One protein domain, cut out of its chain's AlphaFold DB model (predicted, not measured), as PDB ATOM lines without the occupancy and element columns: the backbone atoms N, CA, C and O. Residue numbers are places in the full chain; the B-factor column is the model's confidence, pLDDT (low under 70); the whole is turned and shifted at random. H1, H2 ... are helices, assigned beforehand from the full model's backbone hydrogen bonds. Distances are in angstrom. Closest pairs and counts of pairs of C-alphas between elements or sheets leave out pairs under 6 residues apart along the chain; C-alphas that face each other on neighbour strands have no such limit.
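AT A GLANCE: This is residues 2 to 66 of the 221 residues of an uncharacterized protein of Nesterenkonia sp. PF2B19 (UniProt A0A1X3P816). Read from residue 2, this is a long helical hairpin with arms of unequal length: the shorter helix H1 runs one way, the chain turns at residues 20 to 24, and the much longer helix H2 folds back beside it and sticks out far beyond it with residues 42 to 65. The two helices come close near the turn, and the far part of H2 makes most of the length. The printed part has 65 residues with two named helices, H1 then H2, and no named strand; the class is all helix. The whole is extended, with a radius of gyration of the C-alphas of 20.0 A, and is a rod spanning 67 by 20 by 9 A.

IN THESE COORDINATES: Find C-alpha 2 at (23.120, 4.854, 11.937); from there H1, residues 2 to 19, runs 26.3 A to C-alpha 19 at (15.094, -20.130, 10.498). Past the five residues of the link, H2, residues 25 to 65, runs 58.1 A to C-alpha 65 at (31.034, 37.143, -12.778).

HOW THE PARTS SIT: Look at Gly 14 and Cys 30: their C-alphas, the closest of the two helices, are 6.9 A apart. H1 and H2 touch there, H1 with residues 10 to 18 alone and H2 with residues 26 to 30 alone. They form a helical hairpin, running opposite ways at a shallow tilt of 20 degrees. In both H1 and H2 every O i to N i+4 pair is within hydrogen-bond range.

THE WHOLE: The C-alphas of Ser 21 and Asn 66, the two farthest apart, are 67.7 A from each other. The printed part has no cut, and the link from H1 to H2 is tight. Residues 19 to 25 and 42 to 66 stand free. Look in the B-factor column for the model's confidence: the mean pLDDT of the printed part is 74.5, and residues 2 to 10, 13 to 25 and 29 to 30 are under 70.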
ATOM      1  N   ILE A   2      24.522   5.330  11.946       61.97
ATOM      2  CA  ILE A   2      23.120   4.854  11.937       61.97
ATOM      3  C   ILE A   2      22.827   3.836  10.812       61.97
ATOM      4  O   ILE A   2      22.224   2.800  11.066       61.97
ATOM      5  N   GLY A   3      23.339   4.056   9.594       58.75
ATOM      6  CA  GLY A   3      23.140   3.120   8.474       58.75
ATOM      7  C   GLY A   3      23.832   1.757   8.627       58.75
ATOM      8  O   GLY A   3      23.324   0.762   8.123       58.75
ATOM      9  N   LEU A   4      24.956   1.684   9.352       57.38
ATOM     10  CA  LEU A   4      25.657   0.418   9.609       57.38
ATOM     11  C   LEU A   4      24.885  -0.429  10.630       57.38
ATOM     12  O   LEU A   4      24.747  -1.635  10.457       57.38
ATOM     13  N   ILE A   5      24.334   0.226  11.658       65.69
ATOM     14  CA  ILE A   5      23.512  -0.409  12.695       65.69
ATOM     15  C   ILE A   5      22.203  -0.929  12.086       65.69
ATOM     16  O   ILE A   5      21.810  -2.056  12.365       65.69
ATOM     17  N   ALA A   6      21.575  -0.158  11.190       62.28
ATOM     18  CA  ALA A   6      20.375  -0.588  10.470       62.28
ATOM     19  C   ALA A   6      20.637  -1.788   9.539       62.28
ATOM     20  O   ALA A   6      19.824  -2.706   9.477       62.28
ATOM     21  N   LEU A   7      21.786  -1.811   8.852       66.81
ATOM     22  CA  LEU A   7      22.175  -2.924   7.983       66.81
ATOM     23  C   LEU A   7      22.458  -4.199   8.788       66.81
ATOM     24  O   LEU A   7      21.999  -5.274   8.413       66.81
ATOM     25  N   LEU A   8      23.162  -4.076   9.915       68.19
ATOM     26  CA  LEU A   8      23.477  -5.209  10.785       68.19
ATOM     27  C   LEU A   8      22.212  -5.768  11.453       68.19
ATOM     28  O   LEU A   8      22.018  -6.981  11.462       68.19
ATOM     29  N   ALA A   9      21.310  -4.894  11.913       66.06
ATOM     30  CA  ALA A   9      20.003  -5.300  12.422       66.06
ATOM     31  C   ALA A   9      19.190  -6.044  11.348       66.06
ATOM     32  O   ALA A   9      18.717  -7.141  11.612       66.06
ATOM     33  N   ALA A  10      19.114  -5.523  10.117       64.69
ATOM     34  CA  ALA A  10      18.379  -6.168   9.027       64.69
ATOM     35  C   ALA A  10      18.930  -7.560   8.664       64.69
ATOM     36  O   ALA A  10      18.150  -8.480   8.424       64.69
ATOM     37  N   VAL A  11      20.257  -7.739   8.661       72.44
ATOM     38  CA  VAL A  11      20.891  -9.045   8.406       72.44
ATOM     39  C   VAL A  11      20.562 -10.038   9.520       72.44
ATOM     40  O   VAL A  11      20.144 -11.157   9.231       72.44
ATOM     41  N   VAL A  12      20.691  -9.630  10.786       71.00
ATOM     42  CA  VAL A  12      20.377 -10.491  11.939       71.00
ATOM     43  C   VAL A  12      18.894 -10.867  11.952       71.00
ATOM     44  O   VAL A  12      18.565 -12.040  12.122       71.00
ATOM     45  N   THR A  13      17.994  -9.911  11.706       68.50
ATOM     46  CA  THR A  13      16.547 -10.160  11.638       68.50
ATOM     47  C   THR A  13      16.171 -11.032  10.436       68.50
ATOM     48  O   THR A  13      15.312 -11.898  10.569       68.50
ATOM     49  N   GLY A  14      16.834 -10.873   9.286       61.19
ATOM     50  CA  GLY A  14      16.614 -11.698   8.095       61.19
ATOM     51  C   GLY A  14      17.053 -13.155   8.273       61.19
ATOM     52  O   GLY A  14      16.331 -14.066   7.876       61.19
ATOM     53  N   VAL A  15      18.196 -13.391   8.927       64.12
ATOM     54  CA  VAL A  15      18.671 -14.750   9.248       64.12
ATOM     55  C   VAL A  15      17.750 -15.423  10.271       64.12
ATOM     56  O   VAL A  15      17.390 -16.582  10.090       64.12
ATOM     57  N   LEU A  16      17.290 -14.695  11.296       58.91
ATOM     58  CA  LEU A  16      16.299 -15.211  12.251       58.91
ATOM     59  C   LEU A  16      14.944 -15.518  11.588       58.91
ATOM     60  O   LEU A  16      14.300 -16.510  11.934       58.91
ATOM     61  N   ALA A  17      14.525 -14.706  10.615       57.31
ATOM     62  CA  ALA A  17      13.298 -14.924   9.848       57.31
ATOM     63  C   ALA A  17      13.386 -16.142   8.909       57.31
ATOM     64  O   ALA A  17      12.379 -16.796   8.681       57.31
ATOM     65  N   ALA A  18      14.574 -16.476   8.390       58.00
ATOM     66  CA  ALA A  18      14.776 -17.653   7.539       58.00
ATOM     67  C   ALA A  18      14.741 -18.983   8.319       58.00
ATOM     68  O   ALA A  18      14.449 -20.029   7.744       58.00
ATOM     69  N   VAL A  19      15.047 -18.946   9.620       61.00
ATOM     70  CA  VAL A  19      15.094 -20.130  10.498       61.00
ATOM     71  C   VAL A  19      13.760 -20.364  11.220       61.00
ATOM     72  O   VAL A  19      13.492 -21.465  11.696       61.00
ATOM     73  N   THR A  20      12.890 -19.354  11.282       59.53
ATOM     74  CA  THR A  20      11.563 -19.460  11.897       59.53
ATOM     75  C   THR A  20      10.508 -19.648  10.809       59.53
ATOM     76  O   THR A  20      10.433 -18.865   9.871       59.53
ATOM     77  N   SER A  21       9.704 -20.710  10.899       53.59
ATOM     78  CA  SER A  21       8.656 -21.084   9.934       53.59
ATOM     79  C   SER A  21       7.512 -20.059   9.868       53.59
ATOM     80  O   SER A  21       6.397 -20.338  10.306       53.59
ATOM     81  N   LEU A  22       7.776 -18.854   9.364       55.62
ATOM     82  CA  LEU A  22       6.789 -17.791   9.218       55.62
ATOM     83  C   LEU A  22       6.463 -17.497   7.750       55.62
ATOM     84  O   LEU A  22       7.287 -17.583   6.843       55.62
ATOM     85  N   THR A  23       5.187 -17.160   7.580       64.75
ATOM     86  CA  THR A  23       4.438 -16.767   6.386       64.75
ATOM     87  C   THR A  23       5.220 -15.921   5.375       64.75
ATOM     88  O   THR A  23       5.853 -14.940   5.730       64.75
ATOM     89  N   VAL A  24       5.069 -16.230   4.078       66.06
ATOM     90  CA  VAL A  24       5.710 -15.596   2.891       66.06
ATOM     91  C   VAL A  24       5.722 -14.049   2.887       66.06
ATOM     92  O   VAL A  24       6.528 -13.422   2.202       66.06
ATOM     93  N   VAL A  25       4.869 -13.411   3.683       66.50
ATOM     94  CA  VAL A  25       4.789 -11.955   3.851       66.50
ATOM     95  C   VAL A  25       6.031 -11.364   4.541       66.50
ATOM     96  O   VAL A  25       6.479 -10.283   4.154       66.50
ATOM     97  N   THR A  26       6.637 -12.050   5.518       70.25
ATOM     98  CA  THR A  26       7.842 -11.559   6.218       70.25
ATOM     99  C   THR A  26       9.081 -11.435   5.323       70.25
ATOM    100  O   THR A  26       9.694 -10.362   5.346       70.25
ATOM    101  N   PRO A  27       9.473 -12.433   4.498       71.81
ATOM    102  CA  PRO A  27      10.613 -12.264   3.595       71.81
ATOM    103  C   PRO A  27      10.353 -11.193   2.526       71.81
ATOM    104  O   PRO A  27      11.286 -10.492   2.136       71.81
ATOM    105  N   LEU A  28       9.097 -10.997   2.104       71.12
ATOM    106  CA  LEU A  28       8.720  -9.958   1.141       71.12
ATOM    107  C   LEU A  28       8.881  -8.544   1.726       71.12
ATOM    108  O   LEU A  28       9.453  -7.671   1.072       71.12
ATOM    109  N   LEU A  29       8.465  -8.326   2.978       68.56
ATOM    110  CA  LEU A  29       8.710  -7.068   3.697       68.56
ATOM    111  C   LEU A  29      10.209  -6.802   3.884       68.56
ATOM    112  O   LEU A  29      10.668  -5.682   3.666       68.56
ATOM    113  N   CYS A  30      10.986  -7.828   4.236       67.06
ATOM    114  CA  CYS A  30      12.432  -7.694   4.397       67.06
ATOM    115  C   CYS A  30      13.117  -7.325   3.067       67.06
ATOM    116  O   CYS A  30      13.927  -6.397   3.017       67.06
ATOM    117  N   ALA A  31      12.719  -7.971   1.964       73.50
ATOM    118  CA  ALA A  31      13.192  -7.636   0.624       73.50
ATOM    119  C   ALA A  31      12.842  -6.191   0.226       73.50
ATOM    120  O   ALA A  31      13.693  -5.481  -0.312       73.50
ATOM    121  N   ALA A  32      11.630  -5.717   0.542       71.62
ATOM    122  CA  ALA A  32      11.219  -4.337   0.283       71.62
ATOM    123  C   ALA A  32      12.077  -3.319   1.055       71.62
ATOM    124  O   ALA A  32      12.509  -2.319   0.482       71.62
ATOM    125  N   VAL A  33      12.394  -3.595   2.324       80.19
ATOM    126  CA  VAL A  33      13.275  -2.740   3.141       80.19
ATOM    127  C   VAL A  33      14.697  -2.700   2.571       80.19
ATOM    128  O   VAL A  33      15.298  -1.627   2.484       80.19
ATOM    129  N   VAL A  34      15.234  -3.839   2.121       80.25
ATOM    130  CA  VAL A  34      16.557  -3.898   1.475       80.25
ATOM    131  C   VAL A  34      16.568  -3.107   0.164       80.25
ATOM    132  O   VAL A  34      17.488  -2.319  -0.065       80.25
ATOM    133  N   LEU A  35      15.535  -3.245  -0.673       79.19
ATOM    134  CA  LEU A  35      15.404  -2.480  -1.915       79.19
ATOM    135  C   LEU A  35      15.278  -0.974  -1.651       79.19
ATOM    136  O   LEU A  35      15.942  -0.188  -2.324       79.19
ATOM    137  N   ALA A  36      14.503  -0.568  -0.643       74.69
ATOM    138  CA  ALA A  36      14.393   0.830  -0.228       74.69
ATOM    139  C   ALA A  36      15.739   1.387   0.279       74.69
ATOM    140  O   ALA A  36      16.121   2.513  -0.052       74.69
ATOM    141  N   SER A  37      16.508   0.584   1.018       79.75
ATOM    142  CA  SER A  37      17.862   0.934   1.467       79.75
ATOM    143  C   SER A  37      18.844   1.093   0.295       79.75
ATOM    144  O   SER A  37      19.579   2.079   0.211       79.75
ATOM    145  N   LEU A  38      18.817   0.185  -0.689       84.06
ATOM    146  CA  LEU A  38      19.634   0.317  -1.901       84.06
ATOM    147  C   LEU A  38      19.219   1.527  -2.744       84.06
ATOM    148  O   LEU A  38      20.084   2.228  -3.271       84.06
ATOM    149  N   ALA A  39      17.916   1.779  -2.871       79.44
ATOM    150  CA  ALA A  39      17.388   2.926  -3.597       79.44
ATOM    151  C   ALA A  39      17.842   4.234  -2.946       79.44
ATOM    152  O   ALA A  39      18.400   5.079  -3.639       79.44
ATOM    153  N   THR A  40      17.704   4.373  -1.624       79.69
ATOM    154  CA  THR A  40      18.166   5.560  -0.882       79.69
ATOM    155  C   THR A  40      19.680   5.749  -0.963       79.69
ATOM    156  O   THR A  40      20.150   6.871  -1.148       79.69
ATOM    157  N   LEU A  41      20.472   4.672  -0.911       82.88
ATOM    158  CA  LEU A  41      21.923   4.761  -1.090       82.88
ATOM    159  C   LEU A  41      22.296   5.186  -2.516       82.88
ATOM    160  O   LEU A  41      23.179   6.027  -2.712       82.88
ATOM    161  N   ARG A  42      21.614   4.628  -3.522       88.06
ATOM    162  CA  ARG A  42      21.834   4.960  -4.934       88.06
ATOM    163  C   ARG A  42      21.422   6.395  -5.228       88.06
ATOM    164  O   ARG A  42      22.181   7.102  -5.893       88.06
ATOM    165  N   THR A  43      20.279   6.850  -4.717       79.00
ATOM    166  CA  THR A  43      19.843   8.241  -4.859       79.00
ATOM    167  C   THR A  43      20.819   9.168  -4.154       79.00
ATOM    168  O   THR A  43      21.311  10.072  -4.813       79.00
ATOM    169  N   MET A  44      21.237   8.891  -2.913       82.44
ATOM    170  CA  MET A  44      22.263   9.680  -2.211       82.44
ATOM    171  C   MET A  44      23.599   9.738  -2.959       82.44
ATOM    172  O   MET A  44      24.236  10.788  -3.033       82.44
ATOM    173  N   ALA A  45      24.048   8.634  -3.557       82.81
ATOM    174  CA  ALA A  45      25.279   8.623  -4.343       82.81
ATOM    175  C   ALA A  45      25.153   9.473  -5.621       82.81
ATOM    176  O   ALA A  45      26.081  10.208  -5.979       82.81
ATOM    177  N   VAL A  46      24.007   9.399  -6.300       85.50
ATOM    178  CA  VAL A  46      23.724  10.172  -7.515       85.50
ATOM    179  C   VAL A  46      23.519  11.651  -7.195       85.50
ATOM    180  O   VAL A  46      24.132  12.496  -7.851       85.50
ATOM    181  N   THR A  47      22.738  11.989  -6.170       78.81
ATOM    182  CA  THR A  47      22.512  13.370  -5.727       78.81
ATOM    183  C   THR A  47      23.809  13.990  -5.230       78.81
ATOM    184  O   THR A  47      24.129  15.106  -5.624       78.81
ATOM    185  N   ARG A  48      24.653  13.253  -4.495       82.69
ATOM    186  CA  ARG A  48      25.989  13.727  -4.093       82.69
ATOM    187  C   ARG A  48      26.885  14.029  -5.294       82.69
ATOM    188  O   ARG A  48      27.609  15.025  -5.276       82.69
ATOM    189  N   ARG A  49      26.849  13.200  -6.347       79.25
ATOM    190  CA  ARG A  49      27.577  13.468  -7.604       79.25
ATOM    191  C   ARG A  49      27.020  14.696  -8.326       79.25
ATOM    192  O   ARG A  49      27.811  15.517  -8.785       79.25
ATOM    193  N   ARG A  50      25.693  14.850  -8.392       81.38
ATOM    194  CA  ARG A  50      25.024  16.018  -8.993       81.38
ATOM    195  C   ARG A  50      25.344  17.308  -8.230       81.38
ATOM    196  O   ARG A  50      25.841  18.242  -8.848       81.38
ATOM    197  N   ARG A  51      25.200  17.320  -6.900       83.94
ATOM    198  CA  ARG A  51      25.543  18.453  -6.018       83.94
ATOM    199  C   ARG A  51      27.001  18.891  -6.191       83.94
ATOM    200  O   ARG A  51      27.281  20.077  -6.286       83.94
ATOM    201  N   ARG A  52      27.946  17.945  -6.315       82.75
ATOM    202  CA  ARG A  52      29.360  18.270  -6.598       82.75
ATOM    203  C   ARG A  52      29.579  18.912  -7.966       82.75
ATOM    204  O   ARG A  52      30.443  19.772  -8.074       82.75
ATOM    205  N   ARG A  53      28.858  18.475  -9.004       81.50
ATOM    206  CA  ARG A  53      28.950  19.089 -10.338       81.50
ATOM    207  C   ARG A  53      28.380  20.507 -10.328       81.50
ATOM    208  O   ARG A  53      29.039  21.389 -10.855       81.50
ATOM    209  N   ARG A  54      27.240  20.720  -9.664       83.12
ATOM    210  CA  ARG A  54      26.607  22.043  -9.518       83.12
ATOM    211  C   ARG A  54      27.513  23.041  -8.806       83.12
ATOM    212  O   ARG A  54      27.903  24.009  -9.426       83.12
ATOM    213  N   ARG A  55      28.055  22.685  -7.633       87.38
ATOM    214  CA  ARG A  55      29.023  23.538  -6.910       87.38
ATOM    215  C   ARG A  55      30.239  23.962  -7.740       87.38
ATOM    216  O   ARG A  55      30.806  25.015  -7.490       87.38
ATOM    217  N   ARG A  56      30.686  23.128  -8.687       86.44
ATOM    218  CA  ARG A  56      31.783  23.486  -9.602       86.44
ATOM    219  C   ARG A  56      31.337  24.483 -10.666       86.44
ATOM    220  O   ARG A  56      32.130  25.343 -11.020       86.44
ATOM    221  N   LEU A  57      30.115  24.340 -11.176       90.81
ATOM    222  CA  LEU A  57      29.521  25.296 -12.105       90.81
ATOM    223  C   LEU A  57      29.270  26.630 -11.409       90.81
ATOM    224  O   LEU A  57      29.685  27.642 -11.947       90.81
ATOM    225  N   ASP A  58      28.702  26.619 -10.204       87.06
ATOM    226  CA  ASP A  58      28.434  27.836  -9.431       87.06
ATOM    227  C   ASP A  58      29.738  28.572  -9.110       87.06
ATOM    228  O   ASP A  58      29.836  29.773  -9.326       87.06
ATOM    229  N   ALA A  59      30.783  27.848  -8.691       88.69
ATOM    230  CA  ALA A  59      32.102  28.436  -8.468       88.69
ATOM    231  C   ALA A  59      32.716  29.009  -9.757       88.69
ATOM    232  O   ALA A  59      33.287  30.091  -9.725       88.69
ATOM    233  N   ALA A  60      32.587  28.315 -10.893       90.06
ATOM    234  CA  ALA A  60      33.085  28.810 -12.177       90.06
ATOM    235  C   ALA A  60      32.288  30.022 -12.687       90.06
ATOM    236  O   ALA A  60      32.868  30.943 -13.250       90.06
ATOM    237  N   LEU A  61      30.969  30.031 -12.476       89.75
ATOM    238  CA  LEU A  61      30.096  31.157 -12.783       89.75
ATOM    239  C   LEU A  61      30.468  32.358 -11.917       89.75
ATOM    240  O   LEU A  61      30.593  33.465 -12.423       89.75
ATOM    241  N   GLN A  62      30.677  32.143 -10.621       87.50
ATOM    242  CA  GLN A  62      31.021  33.204  -9.687       87.50
ATOM    243  C   GLN A  62      32.406  33.789  -9.965       87.50
ATOM    244  O   GLN A  62      32.556  35.006  -9.929       87.50
ATOM    245  N   GLU A  63      33.371  32.950 -10.339       87.56
ATOM    246  CA  GLU A  63      34.674  33.384 -10.853       87.56
ATOM    247  C   GLU A  63      34.535  34.180 -12.162       87.56
ATOM    248  O   GLU A  63      35.196  35.191 -12.351       87.56
ATOM    249  N   ALA A  64      33.642  33.772 -13.069       87.69
ATOM    250  CA  ALA A  64      33.406  34.496 -14.318       87.69
ATOM    251  C   ALA A  64      32.663  35.831 -14.118       87.69
ATOM    252  O   ALA A  64      32.880  36.766 -14.885       87.69
ATOM    253  N   MET A  65      31.778  35.923 -13.118       84.19
ATOM    254  CA  MET A  65      31.034  37.143 -12.778       84.19
ATOM    255  C   MET A  65      31.871  38.138 -11.976       84.19
ATOM    256  O   MET A  65      31.691  39.345 -12.121       84.19
ATOM    257  N   ASN A  66      32.776  37.644 -11.135       81.19
ATOM    258  CA  ASN A  66      33.751  38.459 -10.428       81.19
ATOM    259  C   ASN A  66      35.159  38.007 -10.824       81.19
ATOM    260  O   ASN A  66      35.849  37.414  -9.992       81.19
TER     261      ASN A  66